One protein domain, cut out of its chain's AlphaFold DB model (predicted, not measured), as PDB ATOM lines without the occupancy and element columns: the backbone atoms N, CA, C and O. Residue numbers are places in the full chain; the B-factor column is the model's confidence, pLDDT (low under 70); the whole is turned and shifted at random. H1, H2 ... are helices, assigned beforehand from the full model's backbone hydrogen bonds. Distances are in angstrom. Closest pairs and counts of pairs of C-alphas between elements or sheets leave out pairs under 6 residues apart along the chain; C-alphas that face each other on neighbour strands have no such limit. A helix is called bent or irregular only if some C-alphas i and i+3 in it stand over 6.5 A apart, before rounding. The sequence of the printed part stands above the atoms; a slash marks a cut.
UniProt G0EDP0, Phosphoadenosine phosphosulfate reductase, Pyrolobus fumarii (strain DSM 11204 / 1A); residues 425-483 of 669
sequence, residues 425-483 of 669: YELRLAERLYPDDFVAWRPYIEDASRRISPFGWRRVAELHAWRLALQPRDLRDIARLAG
ATOM      1  N   TYR A 425     130.537 124.017 140.736       91.19
ATOM      2  CA  TYR A 425     130.432 122.638 141.204       91.19
ATOM      3  C   TYR A 425     131.361 122.372 142.400       91.19
ATOM      4  O   TYR A 425     130.891 121.972 143.461       91.19
ATOM      5  N   GLU A 426     132.657 122.673 142.272       92.56
ATOM      6  CA  GLU A 426     133.630 122.471 143.352       92.56
ATOM      7  C   GLU A 426     133.348 123.347 144.582       92.56
ATOM      8  O   GLU A 426     133.630 122.926 145.700       92.56
ATOM      9  N   LEU A 427     132.810 124.560 144.409       93.25
ATOM     10  CA  LEU A 427     132.427 125.423 145.534       93.25
ATOM     11  C   LEU A 427     131.222 124.863 146.294       93.25
ATOM     12  O   LEU A 427     131.268 124.807 147.515       93.25
ATOM     13  N   ARG A 428     130.187 124.380 145.600       92.69
ATOM     14  CA  ARG A 428     129.039 123.725 146.252       92.69
ATOM     15  C   ARG A 428     129.427 122.400 146.898       92.69
ATOM     16  O   ARG A 428     128.936 122.058 147.970       92.69
ATOM     17  N   LEU A 429     130.333 121.660 146.262       92.94
ATOM     18  CA  LEU A 429     130.915 120.458 146.845       92.94
ATOM     19  C   LEU A 429     131.678 120.792 148.135       92.94
ATOM     20  O   LEU A 429     131.491 120.112 149.142       92.94
ATOM     21  N   ALA A 430     132.476 121.863 148.128       94.56
ATOM     22  CA  ALA A 430     133.172 122.347 149.313       94.56
ATOM     23  C   ALA A 430     132.200 122.847 150.395       94.56
ATOM     24  O   ALA A 430     132.439 122.573 151.562       94.56
ATOM     25  N   GLU A 431     131.088 123.501 150.041       94.44
ATOM     26  CA  GLU A 431     130.059 123.934 151.005       94.44
ATOM     27  C   GLU A 431     129.442 122.750 151.748       94.44
ATOM     28  O   GLU A 431     129.209 122.812 152.953       94.44
ATOM     29  N   ARG A 432     129.232 121.643 151.032       94.25
ATOM     30  CA  ARG A 432     128.707 120.403 151.604       94.25
ATOM     31  C   ARG A 432     129.721 119.680 152.492       94.25
ATOM     32  O   ARG A 432     129.326 119.094 153.494       94.25
ATOM     33  N   LEU A 433     130.990 119.648 152.090       95.00
ATOM     34  CA  LEU A 433     132.029 118.869 152.775       95.00
ATOM     35  C   LEU A 433     132.717 119.640 153.908       95.00
ATOM     36  O   LEU A 433     133.182 119.021 154.860       95.00
ATOM     37  N   TYR A 434     132.752 120.970 153.814       96.12
ATOM     38  CA  TYR A 434     133.445 121.881 154.730       96.12
ATOM     39  C   TYR A 434     132.504 122.995 155.227       96.12
ATOM     40  O   TYR A 434     132.777 124.182 155.022       96.12
ATOM     41  N   PRO A 435     131.361 122.646 155.854       96.25
ATOM     42  CA  PRO A 435     130.333 123.623 156.213       96.25
ATOM     43  C   PRO A 435     130.833 124.683 157.204       96.25
ATOM     44  O   PRO A 435     130.473 125.852 157.062       96.25
ATOM     45  N   ASP A 436     131.694 124.313 158.154       96.75
ATOM     46  CA  ASP A 436     132.218 125.233 159.173       96.75
ATOM     47  C   ASP A 436     133.088 126.335 158.553       96.75
ATOM     48  O   ASP A 436     132.924 127.519 158.861       96.75
ATOM     49  N   ASP A 437     133.941 125.975 157.591       96.62
ATOM     50  CA  ASP A 437     134.724 126.946 156.826       96.62
ATOM     51  C   ASP A 437     133.798 127.877 156.030       96.62
ATOM     52  O   ASP A 437     133.981 129.094 156.007       96.62
ATOM     53  N   PHE A 438     132.736 127.342 155.419       94.81
ATOM     54  CA  PHE A 438     131.745 128.169 154.726       94.81
ATOM     55  C   PHE A 438     131.006 129.133 155.654       94.81
ATOM     56  O   PHE A 438     130.733 130.270 155.258       94.81
ATOM     57  N   VAL A 439     130.714 128.720 156.887       96.00
ATOM     58  CA  VAL A 439     130.143 129.596 157.916       96.00
ATOM     59  C   VAL A 439     131.113 130.726 158.257       96.00
ATOM     60  O   VAL A 439     130.691 131.885 158.253       96.00
ATOM     61  N   ALA A 440     132.399 130.428 158.457       96.75
ATOM     62  CA  ALA A 440     133.422 131.436 158.750       96.75
ATOM     63  C   ALA A 440     133.538 132.498 157.638       96.75
ATOM     64  O   ALA A 440     133.662 133.695 157.909       96.75
ATOM     65  N   TRP A 441     133.431 132.084 156.373       96.69
ATOM     66  CA  TRP A 441     133.543 132.981 155.217       96.69
ATOM     67  C   TRP A 441     132.245 133.689 154.813       96.69
ATOM     68  O   TRP A 441     132.292 134.631 154.012       96.69
ATOM     69  N   ARG A 442     131.087 133.280 155.346       95.81
ATOM     70  CA  ARG A 442     129.769 133.807 154.957       95.81
ATOM     71  C   ARG A 442     129.695 135.341 154.993       95.81
ATOM     72  O   ARG A 442     129.307 135.904 153.967       95.81
ATOM     73  N   PRO A 443     130.129 136.050 156.057       95.06
ATOM     74  CA  PRO A 443     130.043 137.513 156.097       95.06
ATOM     75  C   PRO A 443     130.788 138.196 154.940       95.06
ATOM     76  O   PRO A 443     130.296 139.164 154.359       95.06
ATOM     77  N   TYR A 444     131.944 137.652 154.550       94.31
ATOM     78  CA  TYR A 444     132.764 138.182 153.462       94.31
ATOM     79  C   TYR A 444     132.150 137.926 152.081       94.31
ATOM     80  O   TYR A 444     132.207 138.789 151.201       94.31
ATOM     81  N   ILE A 445     131.532 136.757 151.886       94.56
ATOM     82  CA  ILE A 445     130.789 136.429 150.661       94.56
ATOM     83  C   ILE A 445     129.577 137.350 150.519       94.56
ATOM     84  O   ILE A 445     129.323 137.869 149.428       94.56
ATOM     85  N   GLU A 446     128.836 137.569 151.605       94.06
ATOM     86  CA  GLU A 446     127.663 138.439 151.611       94.06
ATOM     87  C   GLU A 446     128.035 139.890 151.315       94.06
ATOM     88  O   GLU A 446     127.415 140.511 150.451       94.06
ATOM     89  N   ASP A 447     129.071 140.421 151.967       90.69
ATOM     90  CA  ASP A 447     129.574 141.767 151.700       90.69
ATOM     91  C   ASP A 447     130.033 141.914 150.240       90.69
ATOM     92  O   ASP A 447     129.577 142.819 149.531       90.69
ATOM     93  N   ALA A 448     130.842 140.979 149.731       90.62
ATOM     94  CA  ALA A 448     131.270 140.989 148.332       90.62
ATOM     95  C   ALA A 448     130.079 140.929 147.356       90.62
ATOM     96  O   ALA A 448     130.081 141.600 146.322       90.62
ATOM     97  N   SER A 449     129.032 140.178 147.699       92.38
ATOM     98  CA  SER A 449     127.824 140.043 146.879       92.38
ATOM     99  C   SER A 449     126.948 141.299 146.917       92.38
ATOM    100  O   SER A 449     126.481 141.753 145.869       92.38
ATOM    101  N   ARG A 450     126.781 141.927 148.090       90.94
ATOM    102  CA  ARG A 450     126.074 143.215 148.261       90.94
ATOM    103  C   ARG A 450     126.747 144.344 147.501       90.94
ATOM    104  O   ARG A 450     126.066 145.230 146.985       90.94
ATOM    105  N   ARG A 451     128.076 144.302 147.380       84.94
ATOM    106  CA  ARG A 451     128.834 145.264 146.567       84.94
ATOM    107  C   ARG A 451     128.528 145.143 145.075       84.94
ATOM    108  O   ARG A 451     128.575 146.161 144.389       84.94
ATOM    109  N   ILE A 452     128.199 143.947 144.588       87.44
ATOM    110  CA  ILE A 452     127.834 143.705 143.184       87.44
ATOM    111  C   ILE A 452     126.361 144.022 142.925       87.44
ATOM    112  O   ILE A 452     126.041 144.651 141.922       87.44
ATOM    113  N   SER A 453     125.460 143.590 143.804       90.81
ATOM    114  CA  SER A 453     124.023 143.810 143.643       90.81
ATOM    115  C   SER A 453     123.367 144.058 145.000       90.81
ATOM    116  O   SER A 453     123.082 143.101 145.707       90.81
ATOM    117  N   PRO A 454     123.092 145.313 145.396       89.38
ATOM    118  CA  PRO A 454     122.505 145.608 146.705       89.38
ATOM    119  C   PRO A 454     121.151 144.932 146.950       89.38
ATOM    120  O   PRO A 454     120.872 144.534 148.077       89.38
ATOM    121  N   PHE A 455     120.335 144.775 145.903       90.00
ATOM    122  CA  PHE A 455     119.005 144.162 145.992       90.00
ATOM    123  C   PHE A 455     119.002 142.672 145.612       90.00
ATOM    124  O   PHE A 455     118.214 141.907 146.158       90.00
ATOM    125  N   GLY A 456     119.912 142.231 144.735       92.50
ATOM    126  CA  GLY A 456     120.023 140.843 144.265       92.50
ATOM    127  C   GLY A 456     121.181 140.044 144.873       92.50
ATOM    128  O   GLY A 456     121.531 138.983 144.354       92.50
ATOM    129  N   TRP A 457     121.802 140.529 145.954       93.19
ATOM    130  CA  TRP A 457     123.030 139.944 146.510       93.19
ATOM    131  C   TRP A 457     122.899 138.474 146.905       93.19
ATOM    132  O   TRP A 457     123.867 137.736 146.757       93.19
ATOM    133  N   ARG A 458     121.727 138.028 147.378       95.06
ATOM    134  CA  ARG A 458     121.509 136.619 147.753       95.06
ATOM    135  C   ARG A 458     121.741 135.705 146.560       95.06
ATOM    136  O   ARG A 458     122.518 134.762 146.642       95.06
ATOM    137  N   ARG A 459     121.179 136.079 145.409       92.25
ATOM    138  CA  ARG A 459     121.361 135.333 144.166       92.25
ATOM    139  C   ARG A 459     122.808 135.387 143.672       92.25
ATOM    140  O   ARG A 459     123.315 134.399 143.151       92.25
ATOM    141  N   VAL A 460     123.501 136.511 143.868       92.31
ATOM    142  CA  VAL A 460     124.945 136.622 143.584       92.31
ATOM    143  C   VAL A 460     125.764 135.679 144.473       92.31
ATOM    144  O   VAL A 460     126.691 135.042 143.971       92.31
ATOM    145  N   ALA A 461     125.424 135.564 145.758       93.19
ATOM    146  CA  ALA A 461     126.100 134.679 146.702       93.19
ATOM    147  C   ALA A 461     125.867 133.196 146.361       93.19
ATOM    148  O   ALA A 461     126.840 132.459 146.226       93.19
ATOM    149  N   GLU A 462     124.614 132.790 146.123       91.12
ATOM    150  CA  GLU A 462     124.211 131.419 145.738       91.12
ATOM    151  C   GLU A 462     124.874 130.921 144.446       91.12
ATOM    152  O   GLU A 462     125.171 129.737 144.274       91.12
ATOM    153  N   LEU A 463     125.078 131.828 143.489       90.12
ATOM    154  CA  LEU A 463     125.750 131.522 142.226       90.12
ATOM    155  C   LEU A 463     127.276 131.624 142.341       90.12
ATOM    156  O   LEU A 463     127.974 131.464 141.339       90.12
ATOM    157  N   HIS A 464     127.796 131.960 143.529       92.19
ATOM    158  CA  HIS A 464     129.173 132.385 143.758       92.19
ATOM    159  C   HIS A 464     129.644 133.346 142.654       92.19
ATOM    160  O   HIS A 464     130.712 133.179 142.073       92.19
ATOM    161  N   ALA A 465     128.834 134.342 142.295       90.75
ATOM    162  CA  ALA A 465     129.166 135.295 141.236       90.75
ATOM    163  C   ALA A 465     130.132 136.391 141.725       90.75
ATOM    164  O   ALA A 465     130.744 137.081 140.908       90.75
ATOM    165  N   TRP A 466     130.348 136.511 143.042       90.44
ATOM    166  CA  TRP A 466     131.272 137.478 143.648       90.44
ATOM    167  C   TRP A 466     132.699 137.390 143.077       90.44
ATOM    168  O   TRP A 466     133.342 138.397 142.783       90.44
ATOM    169  N   ARG A 467     133.167 136.171 142.806       91.44
ATOM    170  CA  ARG A 467     134.480 135.857 142.204       91.44
ATOM    171  C   ARG A 467     134.633 136.378 140.777       91.44
ATOM    172  O   ARG A 467     135.755 136.428 140.277       91.44
ATOM    173  N   LEU A 468     133.544 136.771 140.121       87.31
ATOM    174  CA  LEU A 468     133.533 137.317 138.764       87.31
ATOM    175  C   LEU A 468     133.488 138.849 138.736       87.31
ATOM    176  O   LEU A 468     133.329 139.416 137.659       87.31
ATOM    177  N   ALA A 469     133.684 139.539 139.867       82.88
ATOM    178  CA  ALA A 469     133.685 141.008 139.929       82.88
ATOM    179  C   ALA A 469     134.614 141.676 138.888       82.88
ATOM    180  O   ALA A 469     134.322 142.759 138.390       82.88
ATOM    181  N   LEU A 470     135.712 141.010 138.508       78.19
ATOM    182  CA  LEU A 470     136.645 141.470 137.468       78.19
ATOM    183  C   LEU A 470     136.458 140.808 136.106       78.19
ATOM    184  O   LEU A 470     137.328 140.950 135.255       78.19
ATOM    185  N   GLN A 471     135.368 140.083 135.884       79.00
ATOM    186  CA  GLN A 471     135.031 139.423 134.622       79.00
ATOM    187  C   GLN A 471     133.670 139.947 134.140       79.00
ATOM    188  O   GLN A 471     132.686 139.222 134.158       79.00
ATOM    189  N   PRO A 472     133.547 141.217 133.721       74.44
ATOM    190  CA  PRO A 472     132.254 141.865 133.548       74.44
ATOM    191  C   PRO A 472     131.472 141.348 132.349       74.44
ATOM    192  O   PRO A 472     130.279 141.603 132.281       74.44
ATOM    193  N   ARG A 473     132.107 140.661 131.386       77.56
ATOM    194  CA  ARG A 473     131.354 139.919 130.367       77.56
ATOM    195  C   ARG A 473     130.622 138.762 131.036       77.56
ATOM    196  O   ARG A 473     129.402 138.785 131.051       77.56
ATOM    197  N   ASP A 474     131.369 137.856 131.665       80.25
ATOM    198  CA  ASP A 474     130.787 136.697 132.335       80.25
ATOM    199  C   ASP A 474     129.791 137.140 133.415       80.25
ATOM    200  O   ASP A 474     128.648 136.719 133.382       80.25
ATOM    201  N   LEU A 475     130.156 138.077 134.297       84.38
ATOM    202  CA  LEU A 475     129.265 138.586 135.343       84.38
ATOM    203  C   LEU A 475     127.970 139.195 134.782       84.38
ATOM    204  O   LEU A 475     126.915 138.955 135.360       84.38
ATOM    205  N   ARG A 476     128.017 139.947 133.668       83.12
ATOM    206  CA  ARG A 476     126.800 140.459 133.007       83.12
ATOM    207  C   ARG A 476     125.959 139.338 132.415       83.12
ATOM    208  O   ARG A 476     124.740 139.388 132.539       83.12
ATOM    209  N   ASP A 477     126.595 138.357 131.784       82.75
ATOM    210  CA  ASP A 477     125.901 137.211 131.202       82.75
ATOM    211  C   ASP A 477     125.202 136.409 132.316       82.75
ATOM    212  O   ASP A 477     124.007 136.127 132.209       82.75
ATOM    213  N   ILE A 478     125.895 136.151 133.436       83.75
ATOM    214  CA  ILE A 478     125.315 135.505 134.623       83.75
ATOM    215  C   ILE A 478     124.161 136.334 135.182       83.75
ATOM    216  O   ILE A 478     123.083 135.796 135.411       83.75
ATOM    217  N   ALA A 479     124.378 137.630 135.402       86.06
ATOM    218  CA  ALA A 479     123.385 138.531 135.970       86.06
ATOM    219  C   ALA A 479     122.109 138.580 135.123       86.06
ATOM    220  O   ALA A 479     121.011 138.420 135.651       86.06
ATOM    221  N   ARG A 480     122.253 138.703 133.797       86.25
ATOM    222  CA  ARG A 480     121.137 138.692 132.847       86.25
ATOM    223  C   ARG A 480     120.355 137.383 132.911       86.25
ATOM    224  O   ARG A 480     119.131 137.415 132.954       86.25
ATOM    225  N   LEU A 481     121.048 136.245 132.911       83.81
ATOM    226  CA  LEU A 481     120.415 134.925 132.994       83.81
ATOM    227  C   LEU A 481     119.756 134.675 134.357       83.81
ATOM    228  O   LEU A 481     118.735 133.999 134.424       83.81
ATOM    229  N   ALA A 482     120.319 135.236 135.426       85.69
ATOM    230  CA  ALA A 482     119.791 135.138 136.781       85.69
ATOM    231  C   ALA A 482     118.663 136.140 137.083       85.69
ATOM    232  O   ALA A 482     118.093 136.068 138.168       85.69
ATOM    233  N   GLY A 483     118.369 137.085 136.180       88.31
ATOM    234  CA  GLY A 483     117.423 138.174 136.443       88.31
ATOM    235  C   GLY A 483     117.893 139.132 137.545       88.31
ATOM    236  O   GLY A 483     117.073 139.702 138.257       88.31
TER     237      GLY A 483
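Overview. This is residues 425 to 483 of the 669 residues of the protein "Phosphoadenosine phosphosulfate reductase" of Pyrolobus fumarii (strain DSM 11204 / 1A) (UniProt G0EDP0). A long kinked helix, H2, makes the back of an open bracket: H1 folds back at its first end, while at its other end a cluster of three helices gathers, H3 and H4 packing on its last part and H5 beyond H4. H1 touches no helix and is apart from the cluster, H5 stands about perpendicular to H3, and residues 432 to 437, around the turn from H1 to H2, stick out. The printed part has 59 residues with five named helices, in the order H1, H2, H3, H4, H5, and no named strand; the class is all helix. By its radius of gyration of the C-alphas, 11.6 A, it is compact, and the C-alphas span 31 by 22 by 19 A.

Along the chain. The longest helix is H2, residues 435 to 452, 24.1 A from C-alpha 435 at (130.333, 123.623, 156.213) to C-alpha 452 at (127.834, 143.705, 143.184). It has a kink of 50 degrees near residue 442 and is irregular, with C-alphas 440 and 443 7.4 A apart. Before it comes H1, residues 425 to 433, 12.3 A long, beginning with C-alpha 425 at (130.432, 122.638, 141.204). After it come H3, residues 457 to 462, 8.6 A, and H4, residues 465 to 468, 5.4 A. H5, residues 472 to 482, is 14.5 A long and ends with C-alpha 482 at (119.791, 135.138, 136.781).

Arrangement. H2 touches H3 with residues 445 to 452 alone, and the closest C-alphas are those of Arg 450 and Trp 457, 4.8 A apart. The two form a helical hairpin, at a steep tilt of 39 degrees, opposite ways. With the same residues alone H2 touches H4, closest at the C-alphas of Ser 449 and Trp 466, 5.4 A apart. H4 touches H5, where the closest C-alphas, of Leu 468 and Leu 475, are 5.6 A apart. H3 and H5 are close but not clearly touching, with the C-alphas of Arg 459 and Ala 482 closest at 7.6 A, and stand about perpendicular at 89 degrees. H1 and H2 are close but not clearly touching, with the C-alphas of Glu 431 and Phe 438 closest at 5.9 A; their steep tilt is 44 degrees, opposite ways. H2 and H5 are apart. Every O i to N i+4 pair is within hydrogen-bond range in H1, H3 and H5, and 12 of 14 are in H2; H4 is too short for such a pair.

Size, cuts and confidence. The two C-alphas farthest apart, of Asp 436 and Arg 473, are 32.3 A apart. The printed part has no cut, and the four links between its helices are tight. The mean pLDDT of the printed part is 90.2, and no printed residue is under 70.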